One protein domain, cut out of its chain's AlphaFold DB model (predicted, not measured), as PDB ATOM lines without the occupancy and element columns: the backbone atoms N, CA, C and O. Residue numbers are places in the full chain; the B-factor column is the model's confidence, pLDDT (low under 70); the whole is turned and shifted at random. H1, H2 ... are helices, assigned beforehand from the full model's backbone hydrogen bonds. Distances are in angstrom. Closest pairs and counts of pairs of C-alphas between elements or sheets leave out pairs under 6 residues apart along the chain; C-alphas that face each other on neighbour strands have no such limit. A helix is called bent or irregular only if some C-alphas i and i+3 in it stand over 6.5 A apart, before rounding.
ATOM      1  N   ALA A  14      32.649  50.563  47.715       55.16
ATOM      2  CA  ALA A  14      32.409  49.930  46.414       55.16
ATOM      3  C   ALA A  14      31.819  48.514  46.531       55.16
ATOM      4  O   ALA A  14      30.919  48.155  45.768       55.16
ATOM      5  N   GLN A  15      32.270  47.733  47.517       54.31
ATOM      6  CA  GLN A  15      31.747  46.393  47.787       54.31
ATOM      7  C   GLN A  15      30.379  46.454  48.478       54.31
ATOM      8  O   GLN A  15      29.504  45.658  48.141       54.31
ATOM      9  N   ARG A  16      30.165  47.383  49.427       57.88
ATOM     10  CA  ARG A  16      28.868  47.536  50.126       57.88
ATOM     11  C   ARG A  16      27.755  47.928  49.159       57.88
ATOM     12  O   ARG A  16      26.668  47.360  49.213       57.88
ATOM     13  N   ARG A  17      28.084  48.845  48.247       57.12
ATOM     14  CA  ARG A  17      27.248  49.266  47.128       57.12
ATOM     15  C   ARG A  17      26.717  48.065  46.348       57.12
ATOM     16  O   ARG A  17      25.520  47.915  46.258       57.12
ATOM     17  N   LYS A  18      27.549  47.102  45.952       61.62
ATOM     18  CA  LYS A  18      27.076  45.895  45.238       61.62
ATOM     19  C   LYS A  18      26.327  44.867  46.104       61.62
ATOM     20  O   LYS A  18      25.635  44.009  45.568       61.62
ATOM     21  N   ARG A  19      26.474  44.904  47.431       72.19
ATOM     22  CA  ARG A  19      25.901  43.896  48.347       72.19
ATOM     23  C   ARG A  19      24.486  44.226  48.803       72.19
ATOM     24  O   ARG A  19      23.788  43.320  49.247       72.19
ATOM     25  N   LEU A  20      24.065  45.487  48.719       83.12
ATOM     26  CA  LEU A  20      22.783  45.921  49.275       83.12
ATOM     27  C   LEU A  20      21.609  45.239  48.565       83.12
ATOM     28  O   LEU A  20      20.757  44.662  49.235       83.12
ATOM     29  N   TYR A  21      21.638  45.176  47.232       86.88
ATOM     30  CA  TYR A  21      20.657  44.412  46.459       86.88
ATOM     31  C   TYR A  21      20.617  42.925  46.850       86.88
ATOM     32  O   TYR A  21      19.548  42.383  47.114       86.88
ATOM     33  N   VAL A  22      21.779  42.280  47.001       86.06
ATOM     34  CA  VAL A  22      21.866  40.867  47.422       86.06
ATOM     35  C   VAL A  22      21.254  40.650  48.807       86.06
ATOM     36  O   VAL A  22      20.550  39.664  49.025       86.06
ATOM     37  N   VAL A  23      21.483  41.572  49.746       89.69
ATOM     38  CA  VAL A  23      20.879  41.513  51.083       89.69
ATOM     39  C   VAL A  23      19.359  41.655  51.000       89.69
ATOM     40  O   VAL A  23      18.654  40.890  51.653       89.69
ATOM     41  N   LEU A  24      18.846  42.575  50.175       91.25
ATOM     42  CA  LEU A  24      17.404  42.755  49.967       91.25
ATOM     43  C   LEU A  24      16.750  41.496  49.377       91.25
ATOM     44  O   LEU A  24      15.740  41.029  49.902       91.25
ATOM     45  N   VAL A  25      17.356  40.904  48.344       90.25
ATOM     46  CA  VAL A  25      16.886  39.646  47.736       90.25
ATOM     47  C   VAL A  25      16.927  38.494  48.747       90.25
ATOM     48  O   VAL A  25      15.973  37.718  48.850       90.25
ATOM     49  N   SER A  26      17.998  38.398  49.541       92.31
ATOM     50  CA  SER A  26      18.134  37.364  50.578       92.31
ATOM     51  C   SER A  26      17.055  37.508  51.650       92.31
ATOM     52  O   SER A  26      16.406  36.527  52.012       92.31
ATOM     53  N   LEU A  27      16.811  38.736  52.119       92.81
ATOM     54  CA  LEU A  27      15.769  39.026  53.100       92.81
ATOM     55  C   LEU A  27      14.386  38.652  52.560       92.81
ATOM     56  O   LEU A  27      13.628  37.972  53.251       92.81
ATOM     57  N   GLN A  28      14.082  39.019  51.313       93.31
ATOM     58  CA  GLN A  28      12.809  38.656  50.692       93.31
ATOM     59  C   GLN A  28      12.644  37.148  50.504       93.31
ATOM     60  O   GLN A  28      11.539  36.628  50.636       93.31
ATOM     61  N   SER A  29      13.729  36.431  50.213       92.56
ATOM     62  CA  SER A  29      13.708  34.971  50.080       92.56
ATOM     63  C   SER A  29      13.377  34.293  51.411       92.56
ATOM     64  O   SER A  29      12.552  33.380  51.464       92.56
ATOM     65  N   VAL A  30      13.952  34.794  52.509       94.06
ATOM     66  CA  VAL A  30      13.608  34.331  53.859       94.06
ATOM     67  C   VAL A  30      12.150  34.658  54.176       94.06
ATOM     68  O   VAL A  30      11.410  33.769  54.597       94.06
ATOM     69  N   LEU A  31      11.704  35.894  53.915       92.75
ATOM     70  CA  LEU A  31      10.319  36.317  54.142       92.75
ATOM     71  C   LEU A  31       9.310  35.481  53.354       92.75
ATOM     72  O   LEU A  31       8.274  35.137  53.907       92.75
ATOM     73  N   ALA A  32       9.628  35.078  52.124       89.00
ATOM     74  CA  ALA A  32       8.767  34.190  51.346       89.00
ATOM     75  C   ALA A  32       8.536  32.829  52.033       89.00
ATOM     76  O   ALA A  32       7.491  32.220  51.837       89.00
ATOM     77  N   THR A  33       9.483  32.375  52.860       91.00
ATOM     78  CA  THR A  33       9.380  31.108  53.600       91.00
ATOM     79  C   THR A  33       8.660  31.290  54.936       91.00
ATOM     80  O   THR A  33       7.792  30.495  55.287       91.00
ATOM     81  N   ILE A  34       9.017  32.330  55.697       94.00
ATOM     82  CA  ILE A  34       8.534  32.503  57.079       94.00
ATOM     83  C   ILE A  34       7.270  33.366  57.186       94.00
ATOM     84  O   ILE A  34       6.586  33.335  58.206       94.00
ATOM     85  N   SER A  35       6.967  34.171  56.167       91.56
ATOM     86  CA  SER A  35       5.819  35.081  56.134       91.56
ATOM     87  C   SER A  35       5.357  35.336  54.686       91.56
ATOM     88  O   SER A  35       5.572  36.422  54.142       91.56
ATOM     89  N   PRO A  36       4.690  34.355  54.044       83.81
ATOM     90  CA  PRO A  36       4.300  34.441  52.631       83.81
ATOM     91  C   PRO A  36       3.367  35.618  52.302       83.81
ATOM     92  O   PRO A  36       3.339  36.079  51.170       83.81
ATOM     93  N   GLY A  37       2.623  36.131  53.292       88.00
ATOM     94  CA  GLY A  37       1.747  37.305  53.156       88.00
ATOM     95  C   GLY A  37       2.417  38.647  53.475       88.00
ATOM     96  O   GLY A  37       1.733  39.661  53.619       88.00
ATOM     97  N   SER A  38       3.738  38.676  53.664       89.88
ATOM     98  CA  SER A  38       4.457  39.904  53.996       89.88
ATOM     99  C   SER A  38       4.400  40.915  52.851       89.88
ATOM    100  O   SER A  38       4.883  40.668  51.750       89.88
ATOM    101  N   ARG A  39       3.918  42.126  53.148       92.62
ATOM    102  CA  ARG A  39       3.910  43.271  52.215       92.62
ATOM    103  C   ARG A  39       5.272  43.963  52.095       92.62
ATOM    104  O   ARG A  39       5.355  45.111  51.662       92.62
ATOM    105  N   TRP A  40       6.349  43.318  52.537       94.38
ATOM    106  CA  TRP A  40       7.675  43.932  52.581       94.38
ATOM    107  C   TRP A  40       8.162  44.373  51.197       94.38
ATOM    108  O   TRP A  40       8.651  45.492  51.079       94.38
ATOM    109  N   ALA A  41       7.953  43.566  50.150       92.56
ATOM    110  CA  ALA A  41       8.350  43.926  48.788       92.56
ATOM    111  C   ALA A  41       7.640  45.206  48.310       92.56
ATOM    112  O   ALA A  41       8.285  46.118  47.800       92.56
ATOM    113  N   GLN A  42       6.336  45.329  48.585       93.44
ATOM    114  CA  GLN A  42       5.550  46.530  48.280       93.44
ATOM    115  C   GLN A  42       6.065  47.760  49.044       93.44
ATOM    116  O   GLN A  42       6.149  48.853  48.489       93.44
ATOM    117  N   ARG A  43       6.445  47.591  50.320       93.56
ATOM    118  CA  ARG A  43       7.013  48.678  51.137       93.56
ATOM    119  C   ARG A  43       8.401  49.095  50.661       93.56
ATOM    120  O   ARG A  43       8.695  50.282  50.678       93.56
ATOM    121  N   LEU A  44       9.236  48.145  50.235       92.88
ATOM    122  CA  LEU A  44      10.538  48.436  49.633       92.88
ATOM    123  C   LEU A  44      10.365  49.226  48.334       92.88
ATOM    124  O   LEU A  44      11.039  50.234  48.148       92.88
ATOM    125  N   TYR A  45       9.447  48.793  47.468       92.38
ATOM    126  CA  TYR A  45       9.129  49.509  46.238       92.38
ATOM    127  C   TYR A  45       8.674  50.945  46.527       92.38
ATOM    128  O   TYR A  45       9.247  51.883  45.980       92.38
ATOM    129  N   GLY A  46       7.720  51.123  47.450       93.56
ATOM    130  CA  GLY A  46       7.262  52.448  47.877       93.56
ATOM    131  C   GLY A  46       8.394  53.319  48.423       93.56
ATOM    132  O   GLY A  46       8.556  54.450  47.984       93.56
ATOM    133  N   LEU A  47       9.245  52.767  49.293       91.81
ATOM    134  CA  LEU A  47      10.393  53.479  49.861       91.81
ATOM    135  C   LEU A  47      11.365  53.974  48.781       91.81
ATOM    136  O   LEU A  47      11.847  55.101  48.849       91.81
ATOM    137  N   LEU A  48      11.678  53.139  47.788       89.94
ATOM    138  CA  LEU A  48      12.580  53.536  46.705       89.94
ATOM    139  C   LEU A  48      11.915  54.544  45.755       89.94
ATOM    140  O   LEU A  48      12.586  55.464  45.294       89.94
ATOM    141  N   ALA A  49      10.606  54.421  45.519       89.69
ATOM    142  CA  ALA A  49       9.835  55.377  44.725       89.69
ATOM    143  C   ALA A  49       9.701  56.753  45.408       89.69
ATOM    144  O   ALA A  49       9.732  57.778  44.731       89.69
ATOM    145  N   GLU A  50       9.600  56.793  46.739       92.81
ATOM    146  CA  GLU A  50       9.577  58.027  47.544       92.81
ATOM    147  C   GLU A  50      10.933  58.756  47.555       92.81
ATOM    148  O   GLU A  50      10.997  59.961  47.805       92.81
ATOM    149  N   HIS A  51      12.023  58.047  47.245       88.06
ATOM    150  CA  HIS A  51      13.386  58.570  47.279       88.06
ATOM    151  C   HIS A  51      14.116  58.444  45.923       88.06
ATOM    152  O   HIS A  51      15.189  57.834  45.855       88.06
ATOM    153  N   PRO A  52      13.621  59.087  44.844       82.69
ATOM    154  CA  PRO A  52      14.198  58.970  43.500       82.69
ATOM    155  C   PRO A  52      15.597  59.596  43.378       82.69
ATOM    156  O   PRO A  52      16.333  59.315  42.439       82.69
ATOM    157  N   SER A  53      15.991  60.445  44.332       82.94
ATOM    158  CA  SER A  53      17.327  61.046  44.398       82.94
ATOM    159  C   SER A  53      18.416  60.075  44.867       82.94
ATOM    160  O   SER A  53      19.596  60.428  44.853       82.94
ATOM    161  N   VAL A  54      18.050  58.881  45.347       82.56
ATOM    162  CA  VAL A  54      19.015  57.890  45.830       82.56
ATOM    163  C   VAL A  54      19.588  57.114  44.638       82.56
ATOM    164  O   VAL A  54      18.830  56.543  43.857       82.56
ATOM    165  N   PRO A  55      20.923  57.026  44.490       80.56
ATOM    166  CA  PRO A  55      21.537  56.337  43.361       80.56
ATOM    167  C   PRO A  55      21.383  54.809  43.485       80.56
ATOM    168  O   PRO A  55      22.215  54.141  44.108       80.56
ATOM    169  N   LEU A  56      20.339  54.251  42.861       82.69
ATOM    170  CA  LEU A  56      20.023  52.812  42.844       82.69
ATOM    171  C   LEU A  56      21.155  51.967  42.250       82.69
ATOM    172  O   LEU A  56      21.628  51.034  42.902       82.69
ATOM    173  N   ALA A  57      21.675  52.365  41.085       79.81
ATOM    174  CA  ALA A  57      22.834  51.730  40.455       79.81
ATOM    175  C   ALA A  57      24.074  51.765  41.367       79.81
ATOM    176  O   ALA A  57      24.851  50.810  41.441       79.81
ATOM    177  N   GLY A  58      24.216  52.851  42.136       74.50
ATOM    178  CA  GLY A  58      25.196  52.954  43.205       74.50
ATOM    179  C   GLY A  58      25.011  51.842  44.233       74.50
ATOM    180  O   GLY A  58      25.988  51.244  44.632       74.50
ATOM    181  N   MET A  59      23.794  51.478  44.616       80.50
ATOM    182  CA  MET A  59      23.493  50.392  45.563       80.50
ATOM    183  C   MET A  59      23.389  48.998  44.921       80.50
ATOM    184  O   MET A  59      22.909  48.054  45.558       80.50
ATOM    185  N   GLY A  60      23.843  48.851  43.672       80.81
ATOM    186  CA  GLY A  60      23.787  47.583  42.947       80.81
ATOM    187  C   GLY A  60      22.363  47.127  42.624       80.81
ATOM    188  O   GLY A  60      22.177  45.958  42.303       80.81
ATOM    189  N   ILE A  61      21.379  48.024  42.737       86.00
ATOM    190  CA  ILE A  61      19.985  47.781  42.374       86.00
ATOM    191  C   ILE A  61      19.827  48.188  40.898       86.00
ATOM    192  O   ILE A  61      20.123  49.341  40.576       86.00
ATOM    193  N   PRO A  62      19.404  47.278  40.000       85.75
ATOM    194  CA  PRO A  62      19.069  47.626  38.618       85.75
ATOM    195  C   PRO A  62      17.931  48.654  38.556       85.75
ATOM    196  O   PRO A  62      17.028  48.599  39.384       85.75
ATOM    197  N   ASP A  63      17.921  49.550  37.570       83.31
ATOM    198  CA  ASP A  63      16.888  50.598  37.479       83.31
ATOM    199  C   ASP A  63      15.464  50.020  37.349       83.31
ATOM    200  O   ASP A  63      14.522  50.548  37.934       83.31
ATOM    201  N   ASN A  64      15.316  48.876  36.676       87.31
ATOM    202  CA  ASN A  64      14.057  48.151  36.494       87.31
ATOM    203  C   ASN A  64      13.964  46.870  37.344       87.31
ATOM    204  O   ASN A  64      13.322  45.896  36.961       87.31
ATOM    205  N   TRP A  65      14.604  46.846  38.516       89.00
ATOM    206  CA  TRP A  65      14.639  45.670  39.399       89.00
ATOM    207  C   TRP A  65      13.260  45.097  39.760       89.00
ATOM    208  O   TRP A  65      13.160  43.907  40.036       89.00
ATOM    209  N   TYR A  66      12.216  45.929  39.789       89.50
ATOM    210  CA  TYR A  66      10.848  45.530  40.128       89.50
ATOM    211  C   TYR A  66      10.148  44.751  39.000       89.50
ATOM    212  O   TYR A  66       9.128  44.111  39.253       89.50
ATOM    213  N   GLU A  67      10.685  44.802  37.778       90.12
ATOM    214  CA  GLU A  67      10.181  44.065  36.610       90.12
ATOM    215  C   GLU A  67      10.728  42.635  36.545       90.12
ATOM    216  O   GLU A  67      10.150  41.797  35.860       90.12
ATOM    217  N   ASP A  68      11.811  42.341  37.271       89.25
ATOM    218  CA  ASP A  68      12.370  40.993  37.371       89.25
ATOM    219  C   ASP A  68      11.329  40.013  37.935       89.25
ATOM    220  O   ASP A  68      10.614  40.341  38.888       89.25
ATOM    221  N   ASP A  69      11.269  38.800  37.378       89.00
ATOM    222  CA  ASP A  69      10.311  37.750  37.756       89.00
ATOM    223  C   ASP A  69      10.295  37.464  39.263       89.00
ATOM    224  O   ASP A  69       9.248  37.151  39.843       89.00
ATOM    225  N   PHE A  70      11.445  37.593  39.935       90.69
ATOM    226  CA  PHE A  70      11.506  37.447  41.381       90.69
ATOM    227  C   PHE A  70      10.650  38.507  42.081       90.69
ATOM    228  O   PHE A  70       9.905  38.178  43.006       90.69
ATOM    229  N   TRP A  71      10.756  39.771  41.676       92.12
ATOM    230  CA  TRP A  71      10.095  40.890  42.342       92.12
ATOM    231  C   TRP A  71       8.658  41.091  41.871       92.12
ATOM    232  O   TRP A  71       7.785  41.282  42.718       92.12
ATOM    233  N   SER A  72       8.388  40.973  40.572       90.81
ATOM    234  CA  SER A  72       7.052  41.158  39.991       90.81
ATOM    235  C   SER A  72       6.024  40.201  40.608       90.81
ATOM    236  O   SER A  72       4.953  40.633  41.036       90.81
ATOM    237  N   ALA A  73       6.399  38.933  40.821       89.12
ATOM    238  CA  ALA A  73       5.564  37.933  41.489       89.12
ATOM    239  C   ALA A  73       5.228  38.260  42.962       89.12
ATOM    240  O   ALA A  73       4.335  37.648  43.540       89.12
ATOM    241  N   ARG A  74       5.965  39.184  43.593       88.06
ATOM    242  CA  ARG A  74       5.808  39.596  45.004       88.06
ATOM    243  C   ARG A  74       5.209  40.998  45.151       88.06
ATOM    244  O   ARG A  74       4.959  41.439  46.276       88.06
TER     245      ARG A  74
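What this domain is: This is residues 14 to 74 of the 76 residues of an uncharacterized protein of Aeromicrobium piscarium (UniProt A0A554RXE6). One long helix, H1, and a shorter one, H2, make a loose V: after H1 the chain folds back through a tight turn, and H2 runs off at a slant, its first residues nearest to H1. From the open end of the V, the long loop of residues 51 to 68 comes back toward the narrow end, where the short helix H3 sits to one side of both, crosswise to H2. The printed part has 61 residues with three named helices, H1, H2 and H3 in that order, and no named strand; the class is all helix. The whole is compact, with a radius of gyration of the C-alphas of 11.6 A and spans of 31 by 24 by 17 A.

Where its parts are: Find C-alpha 14 at (32.409, 49.930, 46.414); from there H1, residues 14 to 34, runs 31.4 A to C-alpha 34 at (8.534, 32.503, 57.079). Near residue 21 it has a kink of 28 degrees. It is only just irregular: C-alphas 18 and 21 are 6.7 A apart, and its line is a rough one. Look next at residues 40 to 50 for H2, 15.1 A from first to last C-alpha. H3 is residues 69 to 74, 8.7 A long, and ends at C-alpha 74 at (5.808, 39.596, 45.004).

How they stand to each other: Start from H1 and look across to H2: the two are close but not clearly touching, and their closest C-alphas, those of Gln 28 and Ala 41, are 7.2 A apart. They run opposite ways at a steep tilt of 38 degrees. H1 and H3 are near each other, with 7 pairs of C-alphas within 10 A and no pair within 8 A. H2 and H3 only just touch, with 3 pairs of C-alphas within 8 A; the closest are those of Ala 41 and Arg 74, 6.3 A apart. Their lines are about perpendicular, at 81 degrees. Along the backbone, every O i to N i+4 pair of H2 is within hydrogen-bond range, against 13 of 17 in H1 and 1 of 2 in H3.

The domain as a whole: The two C-alphas farthest apart are those of Ala 14 and Gly 37, 33.8 A. The printed part has no cut. The link from H1 to H2, 5 residues, is tight, and the link from H2 to H3, 18 residues, is long. Residues 49 to 54, of which 49 and 50 belong to H2, stand free. In the B-factor column you will find a mean pLDDT of 85.8 over the printed part of this model; residues 14 to 18, at the beginning of the printed part, are under 70.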